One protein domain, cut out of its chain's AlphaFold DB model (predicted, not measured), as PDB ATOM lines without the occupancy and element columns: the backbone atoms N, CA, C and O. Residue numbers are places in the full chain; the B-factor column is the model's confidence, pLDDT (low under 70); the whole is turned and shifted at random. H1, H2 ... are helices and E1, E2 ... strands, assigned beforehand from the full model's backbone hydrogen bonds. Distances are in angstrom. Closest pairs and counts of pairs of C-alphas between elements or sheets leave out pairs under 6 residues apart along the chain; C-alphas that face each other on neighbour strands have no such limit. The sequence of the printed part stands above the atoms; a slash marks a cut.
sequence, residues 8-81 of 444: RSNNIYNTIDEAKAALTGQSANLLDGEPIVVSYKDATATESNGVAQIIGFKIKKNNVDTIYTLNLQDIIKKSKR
ATOM      1  N   ARG A   8     241.202 270.992 264.386       60.47
ATOM      2  CA  ARG A   8     240.132 271.972 264.176       60.47
ATOM      3  C   ARG A   8     239.192 271.929 265.369       60.47
ATOM      4  O   ARG A   8     238.790 270.849 265.794       60.47
ATOM      5  N   SER A   9     238.834 273.095 265.895       64.38
ATOM      6  CA  SER A   9     237.672 273.192 266.774       64.38
ATOM      7  C   SER A   9     236.405 273.039 265.934       64.38
ATOM      8  O   SER A   9     236.275 273.689 264.897       64.38
ATOM      9  N   ASN A  10     235.466 272.205 266.384       66.25
ATOM     10  CA  ASN A  10     234.163 272.046 265.727       66.25
ATOM     11  C   ASN A  10     233.195 273.202 266.049       66.25
ATOM     12  O   ASN A  10     232.116 273.278 265.468       66.25
ATOM     13  N   ASN A  11     233.575 274.101 266.962       77.56
ATOM     14  CA  ASN A  11     232.755 275.236 267.370       77.56
ATOM     15  C   ASN A  11     233.034 276.465 266.494       77.56
ATOM     16  O   ASN A  11     234.188 276.775 266.188       77.56
ATOM     17  N   ILE A  12     231.969 277.197 266.156       81.69
ATOM     18  CA  ILE A  12     232.036 278.516 265.518       81.69
ATOM     19  C   ILE A  12     231.671 279.561 266.575       81.69
ATOM     20  O   ILE A  12     230.538 279.585 267.056       81.69
ATOM     21  N   TYR A  13     232.630 280.409 266.939       85.56
ATOM     22  CA  TYR A  13     232.454 281.454 267.953       85.56
ATOM     23  C   TYR A  13     231.745 282.684 267.371       85.56
ATOM     24  O   TYR A  13     231.778 282.906 266.159       85.56
ATOM     25  N   ASN A  14     231.080 283.492 268.203       85.88
ATOM     26  CA  ASN A  14     230.333 284.648 267.699       85.88
ATOM     27  C   ASN A  14     231.241 285.847 267.419       85.88
ATOM     28  O   ASN A  14     230.912 286.650 266.550       85.88
ATOM     29  N   THR A  15     232.378 285.957 268.113       84.75
ATOM     30  CA  THR A  15     233.349 287.044 267.929       84.75
ATOM     31  C   THR A  15     234.786 286.529 267.818       84.75
ATOM     32  O   THR A  15     235.107 285.403 268.211       84.75
ATOM     33  N   ILE A  16     235.680 287.369 267.286       81.56
ATOM     34  CA  ILE A  16     237.114 287.054 267.198       81.56
ATOM     35  C   ILE A  16     237.768 286.923 268.582       81.56
ATOM     36  O   ILE A  16     238.664 286.098 268.762       81.56
ATOM     37  N   ASP A  17     237.315 287.695 269.569       84.31
ATOM     38  CA  ASP A  17     237.887 287.671 270.917       84.31
ATOM     39  C   ASP A  17     237.482 286.402 271.673       84.31
ATOM     40  O   ASP A  17     238.321 285.789 272.333       84.31
ATOM     41  N   GLU A  18     236.250 285.919 271.476       85.12
ATOM     42  CA  GLU A  18     235.822 284.595 271.950       85.12
ATOM     43  C   GLU A  18     236.670 283.471 271.336       85.12
ATOM     44  O   GLU A  18     237.104 282.558 272.042       85.12
ATOM     45  N   ALA A  19     236.972 283.553 270.037       83.62
ATOM     46  CA  ALA A  19     237.835 282.581 269.370       83.62
ATOM     47  C   ALA A  19     239.286 282.612 269.889       83.62
ATOM     48  O   ALA A  19     239.890 281.557 270.089       83.62
ATOM     49  N   LYS A  20     239.849 283.798 270.160       81.62
ATOM     50  CA  LYS A  20     241.186 283.949 270.769       81.62
ATOM     51  C   LYS A  20     241.233 283.423 272.205       81.62
ATOM     52  O   LYS A  20     242.209 282.771 272.587       81.62
ATOM     53  N   ALA A  21     240.182 283.670 272.986       84.25
ATOM     54  CA  ALA A  21     240.055 283.135 274.337       84.25
ATOM     55  C   ALA A  21     239.989 281.601 274.313       84.25
ATOM     56  O   ALA A  21     240.700 280.942 275.072       84.25
ATOM     57  N   ALA A  22     239.227 281.023 273.380       82.19
ATOM     58  CA  ALA A  22     239.154 279.578 273.191       82.19
ATOM     59  C   ALA A  22     240.498 278.955 272.785       82.19
ATOM     60  O   ALA A  22     240.864 277.906 273.312       82.19
ATOM     61  N   LEU A  23     241.259 279.605 271.896       79.56
ATOM     62  CA  LEU A  23     242.616 279.178 271.541       79.56
ATOM     63  C   LEU A  23     243.549 279.174 272.759       79.56
ATOM     64  O   LEU A  23     244.250 278.194 273.009       79.56
ATOM     65  N   THR A  24     243.520 280.250 273.545       79.56
ATOM     66  CA  THR A  24     244.339 280.385 274.758       79.56
ATOM     67  C   THR A  24     243.971 279.333 275.808       79.56
ATOM     68  O   THR A  24     244.858 278.724 276.411       79.56
ATOM     69  N   GLY A  25     242.677 279.045 275.971       78.06
ATOM     70  CA  GLY A  25     242.168 278.024 276.890       78.06
ATOM     71  C   GLY A  25     242.584 276.590 276.542       78.06
ATOM     72  O   GLY A  25     242.563 275.725 277.411       78.06
ATOM     73  N   GLN A  26     243.011 276.324 275.301       72.38
ATOM     74  CA  GLN A  26     243.497 275.005 274.878       72.38
ATOM     75  C   GLN A  26     245.020 274.839 274.986       72.38
ATOM     76  O   GLN A  26     245.532 273.751 274.722       72.38
ATOM     77  N   SER A  27     245.750 275.872 275.419       70.94
ATOM     78  CA  SER A  27     247.220 275.871 275.508       70.94
ATOM     79  C   SER A  27     247.807 274.700 276.309       70.94
ATOM     80  O   SER A  27     248.840 274.159 275.916       70.94
ATOM     81  N   ALA A  28     247.145 274.251 277.380       71.94
ATOM     82  CA  ALA A  28     247.604 273.124 278.201       71.94
ATOM     83  C   ALA A  28     247.547 271.762 277.475       71.94
ATOM     84  O   ALA A  28     248.311 270.860 277.806       71.94
ATOM     85  N   ASN A  29     246.683 271.627 276.462       71.38
ATOM     86  CA  ASN A  29     246.399 270.367 275.762       71.38
ATOM     87  C   ASN A  29     247.096 270.252 274.391       71.38
ATOM     88  O   ASN A  29     246.837 269.305 273.644       71.38
ATOM     89  N   LEU A  30     247.943 271.229 274.051       71.06
ATOM     90  CA  LEU A  30     248.678 271.314 272.790       71.06
ATOM     91  C   LEU A  30     250.175 271.085 273.019       71.06
ATOM     92  O   LEU A  30     250.747 271.542 274.019       71.06
ATOM     93  N   LEU A  31     250.816 270.404 272.071       73.69
ATOM     94  CA  LEU A  31     252.272 270.300 272.010       73.69
ATOM     95  C   LEU A  31     252.886 271.592 271.447       73.69
ATOM     96  O   LEU A  31     252.223 272.384 270.777       73.69
ATOM     97  N   ASP A  32     254.167 271.816 271.733       74.94
ATOM     98  CA  ASP A  32     254.910 272.953 271.180       74.94
ATOM     99  C   ASP A  32     254.990 272.859 269.645       74.94
ATOM    100  O   ASP A  32     255.297 271.801 269.092       74.94
ATOM    101  N   GLY A  33     254.668 273.956 268.958       63.91
ATOM    102  CA  GLY A  33     254.567 274.041 267.500       63.91
ATOM    103  C   GLY A  33     253.301 273.427 266.887       63.91
ATOM    104  O   GLY A  33     253.149 273.468 265.666       63.91
ATOM    105  N   GLU A  34     252.384 272.865 267.685       68.81
ATOM    106  CA  GLU A  34     251.160 272.249 267.164       68.81
ATOM    107  C   GLU A  34     250.152 273.327 266.703       68.81
ATOM    108  O   GLU A  34     249.782 274.200 267.499       68.81
ATOM    109  N   PRO A  35     249.704 273.299 265.430       69.31
ATOM    110  CA  PRO A  35     248.727 274.250 264.922       69.31
ATOM    111  C   PRO A  35     247.302 273.854 265.315       69.31
ATOM    112  O   PRO A  35     246.890 272.696 265.182       69.31
ATOM    113  N   ILE A  36     246.514 274.850 265.699       75.38
ATOM    114  CA  ILE A  36     245.079 274.716 265.937       75.38
ATOM    115  C   ILE A  36     244.313 275.774 265.146       75.38
ATOM    116  O   ILE A  36     244.714 276.933 265.078       75.38
ATOM    117  N   VAL A  37     243.191 275.382 264.550       77.06
ATOM    118  CA  VAL A  37     242.318 276.291 263.801       77.06
ATOM    119  C   VAL A  37     240.991 276.442 264.528       77.06
ATOM    120  O   VAL A  37     240.345 275.451 264.883       77.06
ATOM    121  N   VAL A  38     240.571 277.689 264.715       79.44
ATOM    122  CA  VAL A  38     239.269 278.049 265.279       79.44
ATOM    123  C   VAL A  38     238.518 278.938 264.293       79.44
ATOM    124  O   VAL A  38     239.119 279.759 263.601       79.44
ATOM    125  N   SER A  39     237.198 278.765 264.228       82.94
ATOM    126  CA  SER A  39     236.320 279.548 263.358       82.94
ATOM    127  C   SER A  39     235.481 280.536 264.167       82.94
ATOM    128  O   SER A  39     235.060 280.221 265.277       82.94
ATOM    129  N   TYR A  40     235.206 281.715 263.615       84.56
ATOM    130  CA  TYR A  40     234.359 282.731 264.241       84.56
ATOM    131  C   TYR A  40     233.476 283.430 263.207       84.56
ATOM    132  O   TYR A  40     233.797 283.439 262.021       84.56
ATOM    133  N   LYS A  41     232.354 284.009 263.636       83.94
ATOM    134  CA  LYS A  41     231.487 284.800 262.757       83.94
ATOM    135  C   LYS A  41     232.118 286.164 262.481       83.94
ATOM    136  O   LYS A  41     232.474 286.894 263.401       83.94
ATOM    137  N   ASP A  42     232.222 286.508 261.207       78.69
ATOM    138  CA  ASP A  42     232.682 287.800 260.717       78.69
ATOM    139  C   ASP A  42     231.827 288.187 259.509       78.69
ATOM    140  O   ASP A  42     231.919 287.577 258.443       78.69
ATOM    141  N   ALA A  43     231.003 289.223 259.668       69.31
ATOM    142  CA  ALA A  43     230.141 289.726 258.599       69.31
ATOM    143  C   ALA A  43     230.929 290.237 257.374       69.31
ATOM    144  O   ALA A  43     230.353 290.410 256.306       69.31
ATOM    145  N   THR A  44     232.242 290.459 257.513       64.62
ATOM    146  CA  THR A  44     233.135 290.895 256.430       64.62
ATOM    147  C   THR A  44     233.827 289.740 255.690       64.62
ATOM    148  O   THR A  44     234.546 289.983 254.720       64.62
ATOM    149  N   ALA A  45     233.614 288.481 256.103       64.31
ATOM    150  CA  ALA A  45     234.206 287.306 255.463       64.31
ATOM    151  C   ALA A  45     233.456 286.924 254.172       64.31
ATOM    152  O   ALA A  45     232.338 286.413 254.207       64.31
ATOM    153  N   THR A  46     234.095 287.143 253.021       56.19
ATOM    154  CA  THR A  46     233.452 287.047 251.697       56.19
ATOM    155  C   THR A  46     233.325 285.638 251.109       56.19
ATOM    156  O   THR A  46     232.612 285.485 250.127       56.19
ATOM    157  N   GLU A  47     233.999 284.618 251.651       55.41
ATOM    158  CA  GLU A  47     234.118 283.307 250.971       55.41
ATOM    159  C   GLU A  47     233.412 282.135 251.674       55.41
ATOM    160  O   GLU A  47     233.352 281.036 251.129       55.41
ATOM    161  N   SER A  48     232.836 282.337 252.865       54.72
ATOM    162  CA  SER A  48     232.380 281.214 253.706       54.72
ATOM    163  C   SER A  48     231.195 281.551 254.620       54.72
ATOM    164  O   SER A  48     231.261 281.340 255.827       54.72
ATOM    165  N   ASN A  49     230.095 282.073 254.060       62.12
ATOM    166  CA  ASN A  49     228.839 282.362 254.786       62.12
ATOM    167  C   ASN A  49     229.026 283.211 256.065       62.12
ATOM    168  O   ASN A  49     228.392 282.955 257.088       62.12
ATOM    169  N   GLY A  50     229.917 284.210 256.029       71.06
ATOM    170  CA  GLY A  50     230.201 285.062 257.188       71.06
ATOM    171  C   GLY A  50     231.000 284.369 258.297       71.06
ATOM    172  O   GLY A  50     230.912 284.769 259.455       71.06
ATOM    173  N   VAL A  51     231.756 283.314 257.971       74.69
ATOM    174  CA  VAL A  51     232.647 282.614 258.907       74.69
ATOM    175  C   VAL A  51     234.102 282.848 258.516       74.69
ATOM    176  O   VAL A  51     234.521 282.558 257.397       74.69
ATOM    177  N   ALA A  52     234.878 283.350 259.466       77.50
ATOM    178  CA  ALA A  52     236.308 283.572 259.393       77.50
ATOM    179  C   ALA A  52     237.079 282.541 260.224       77.50
ATOM    180  O   ALA A  52     236.515 281.852 261.073       77.50
ATOM    181  N   GLN A  53     238.387 282.442 259.984       80.69
ATOM    182  CA  GLN A  53     239.259 281.499 260.674       80.69
ATOM    183  C   GLN A  53     240.491 282.192 261.248       80.69
ATOM    184  O   GLN A  53     241.077 283.088 260.638       80.69
ATOM    185  N   ILE A  54     240.896 281.725 262.423       76.69
ATOM    186  CA  ILE A  54     242.125 282.114 263.099       76.69
ATOM    187  C   ILE A  54     242.940 280.854 263.383       76.69
ATOM    188  O   ILE A  54     242.413 279.845 263.862       76.69
ATOM    189  N   ILE A  55     244.227 280.904 263.048       79.50
ATOM    190  CA  ILE A  55     245.167 279.814 263.309       79.50
ATOM    191  C   ILE A  55     246.001 280.198 264.527       79.50
ATOM    192  O   ILE A  55     246.620 281.258 264.544       79.50
ATOM    193  N   GLY A  56     246.003 279.353 265.552       75.75
ATOM    194  CA  GLY A  56     246.859 279.471 266.724       75.75
ATOM    195  C   GLY A  56     248.037 278.504 266.645       75.75
ATOM    196  O   GLY A  56     247.870 277.351 266.254       75.75
ATOM    197  N   PHE A  57     249.210 278.963 267.066       76.12
ATOM    198  CA  PHE A  57     250.394 278.138 267.273       76.12
ATOM    199  C   PHE A  57     250.825 278.272 268.725       76.12
ATOM    200  O   PHE A  57     251.079 279.385 269.199       76.12
ATOM    201  N   LYS A  58     250.921 277.146 269.433       77.69
ATOM    202  CA  LYS A  58     251.582 277.134 270.733       77.69
ATOM    203  C   LYS A  58     253.082 277.229 270.515       77.69
ATOM    204  O   LYS A  58     253.642 276.409 269.799       77.69
ATOM    205  N   ILE A  59     253.709 278.223 271.129       78.31
ATOM    206  CA  ILE A  59     255.160 278.371 271.136       78.31
ATOM    207  C   ILE A  59     255.601 278.542 272.583       78.31
ATOM    208  O   ILE A  59     255.196 279.490 273.265       78.31
ATOM    209  N   LYS A  60     256.448 277.630 273.053       76.69
ATOM    210  CA  LYS A  60     257.053 277.718 274.379       76.69
ATOM    211  C   LYS A  60     258.271 278.634 274.320       76.69
ATOM    212  O   LYS A  60     259.319 278.275 273.790       76.69
ATOM    213  N   LYS A  61     258.151 279.834 274.892       67.31
ATOM    214  CA  LYS A  61     259.246 280.814 274.967       67.31
ATOM    215  C   LYS A  61     259.532 281.131 276.428       67.31
ATOM    216  O   LYS A  61     258.630 281.514 277.161       67.31
ATOM    217  N   ASN A  62     260.782 280.958 276.861       72.50
ATOM    218  CA  ASN A  62     261.212 281.203 278.247       72.50
ATOM    219  C   ASN A  62     260.357 280.464 279.300       72.50
ATOM    220  O   ASN A  62     259.993 281.038 280.320       72.50
ATOM    221  N   ASN A  63     260.013 279.196 279.041       73.06
ATOM    222  CA  ASN A  63     259.132 278.373 279.884       73.06
ATOM    223  C   ASN A  63     257.680 278.864 280.046       73.06
ATOM    224  O   ASN A  63     256.932 278.266 280.817       73.06
ATOM    225  N   VAL A  64     257.254 279.868 279.278       71.12
ATOM    226  CA  VAL A  64     255.861 280.319 279.219       71.12
ATOM    227  C   VAL A  64     255.223 279.819 277.926       71.12
ATOM    228  O   VAL A  64     255.723 280.075 276.825       71.12
ATOM    229  N   ASP A  65     254.108 279.109 278.064       76.38
ATOM    230  CA  ASP A  65     253.296 278.673 276.933       76.38
ATOM    231  C   ASP A  65     252.530 279.880 276.380       76.38
ATOM    232  O   ASP A  65     251.634 280.415 277.030       76.38
ATOM    233  N   THR A  66     252.901 280.333 275.180       75.56
ATOM    234  CA  THR A  66     252.255 281.474 274.515       75.56
ATOM    235  C   THR A  66     251.567 281.002 273.242       75.56
ATOM    236  O   THR A  66     252.175 280.303 272.431       75.56
ATOM    237  N   ILE A  67     250.310 281.400 273.039       77.00
ATOM    238  CA  ILE A  67     249.614 281.177 271.770       77.00
ATOM    239  C   ILE A  67     249.821 282.392 270.869       77.00
ATOM    240  O   ILE A  67     249.333 283.485 271.155       77.00
ATOM    241  N   TYR A  68     250.515 282.186 269.754       70.81
ATOM    242  CA  TYR A  68     250.600 283.167 268.677       70.81
ATOM    243  C   TYR A  68     249.463 282.921 267.701       70.81
ATOM    244  O   TYR A  68     249.202 281.780 267.327       70.81
ATOM    245  N   THR A  69     248.781 283.986 267.292       74.44
ATOM    246  CA  THR A  69     247.616 283.871 266.414       74.44
ATOM    247  C   THR A  69     247.868 284.524 265.067       74.44
ATOM    248  O   THR A  69     248.486 285.582 264.968       74.44
ATOM    249  N   LEU A  70     247.367 283.877 264.023       70.00
ATOM    250  CA  LEU A  70     247.346 284.356 262.658       70.00
ATOM    251  C   LEU A  70     245.888 284.476 262.224       70.00
ATOM    252  O   LEU A  70     245.202 283.471 262.027       70.00
ATOM    253  N   ASN A  71     245.406 285.710 262.103       74.12
ATOM    254  CA  ASN A  71     244.069 285.967 261.595       74.12
ATOM    255  C   ASN A  71     244.085 285.948 260.064       74.12
ATOM    256  O   ASN A  71     244.687 286.814 259.424       74.12
ATOM    257  N   LEU A  72     243.401 284.971 259.475       67.56
ATOM    258  CA  LEU A  72     243.349 284.826 258.025       67.56
ATOM    259  C   LEU A  72     242.564 285.970 257.373       67.56
ATOM    260  O   LEU A  72     242.909 286.367 256.264       67.56
ATOM    261  N   GLN A  73     241.590 286.574 258.066       68.12
ATOM    262  CA  GLN A  73     240.882 287.741 257.534       68.12
ATOM    263  C   GLN A  73     241.769 288.977 257.446       68.12
ATOM    264  O   GLN A  73     241.603 289.760 256.520       68.12
ATOM    265  N   ASP A  74     242.748 289.148 258.335       63.94
ATOM    266  CA  ASP A  74     243.683 290.273 258.239       63.94
ATOM    267  C   ASP A  74     244.669 290.085 257.084       63.94
ATOM    268  O   ASP A  74     245.051 291.057 256.436       63.94
ATOM    269  N   ILE A  75     245.050 288.839 256.782       59.53
ATOM    270  CA  ILE A  75     245.855 288.517 255.598       59.53
ATOM    271  C   ILE A  75     245.041 288.758 254.330       59.53
ATOM    272  O   ILE A  75     245.530 289.429 253.428       59.53
ATOM    273  N   ILE A  76     243.798 288.274 254.276       60.44
ATOM    274  CA  ILE A  76     242.901 288.483 253.133       60.44
ATOM    275  C   ILE A  76     242.603 289.976 252.956       60.44
ATOM    276  O   ILE A  76     242.649 290.473 251.842       60.44
ATOM    277  N   LYS A  77     242.380 290.740 254.032       54.53
ATOM    278  CA  LYS A  77     242.216 292.205 253.973       54.53
ATOM    279  C   LYS A  77     243.497 292.912 253.523       54.53
ATOM    280  O   LYS A  77     243.410 293.918 252.828       54.53
ATOM    281  N   LYS A  78     244.681 292.399 253.880       48.03
ATOM    282  CA  LYS A  78     245.977 292.919 253.410       48.03
ATOM    283  C   LYS A  78     246.294 292.533 251.961       48.03
ATOM    284  O   LYS A  78     246.890 293.348 251.274       48.03
ATOM    285  N   SER A  79     245.879 291.363 251.472       49.25
ATOM    286  CA  SER A  79     245.999 291.014 250.046       49.25
ATOM    287  C   SER A  79     244.936 291.718 249.195       49.25
ATOM    288  O   SER A  79     245.212 292.106 248.067       49.25
ATOM    289  N   LYS A  80     243.753 291.987 249.766       47.97
ATOM    290  CA  LYS A  80     242.700 292.849 249.202       47.97
ATOM    291  C   LYS A  80     242.974 294.351 249.355       47.97
ATOM    292  O   LYS A  80     242.158 295.148 248.910       47.97
ATOM    293  N   ARG A  81     244.115 294.767 249.923       49.38
ATOM    294  CA  ARG A  81     244.542 296.182 250.000       49.38
ATOM    295  C   ARG A  81     245.143 296.714 248.688       49.38
ATOM    296  O   ARG A  81     245.932 297.646 248.706       49.38
TER     297      ARG A  81
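This is residues 8 to 81 of the 444 residues of an uncharacterized protein of TM7 phylum sp. oral taxon 352 (UniProt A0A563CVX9). A strongly twisted four-stranded sheet curls round helix H1; H2 only grazes it. The 74 printed residues run E1 H1 E2 E3 E4 H2; the mixed sheet has order E1 E2 E3 E4, and the class is mixed. The whole is compact, radius of gyration of the C-alphas 12.8 A, spanning 38 by 26 by 17 A.

E3, residues 51 to 61, measures 31.1 A, E2, 35 to 41, 20.3 A, and E4, 64 to 71, 21.9 A. E1, 8 to 13, begins at C-alpha 8 (240.132, 271.972, 264.176). H1 is 16 to 25; H2, 72 to 79, ends at C-alpha 79 (245.999, 291.014, 250.046).

Hairpins E2-E3 and E3-E4 form a meander, successive antiparallel neighbours; N 38 and O 54 (3.0 A) and N 57 and O 68 (2.8 A) are within hydrogen-bond range. E1 and E2 are parallel neighbours at 25 degrees, with N 13 and O 39 within hydrogen-bond range at 2.9 A; with H1 between them they form a strand-helix-strand unit, two parallel neighbour strands joined through a helix, and its crossover is right-handed. H1 is on one face, making two layers; its closest C-alphas to E2 are Ile 16 and Tyr 40, 5.9 A. In both helices every O i to N i+4 pair is within range.

The printed part has no cut and no long link. Residues 72 to 81 are among those under pLDDT 70.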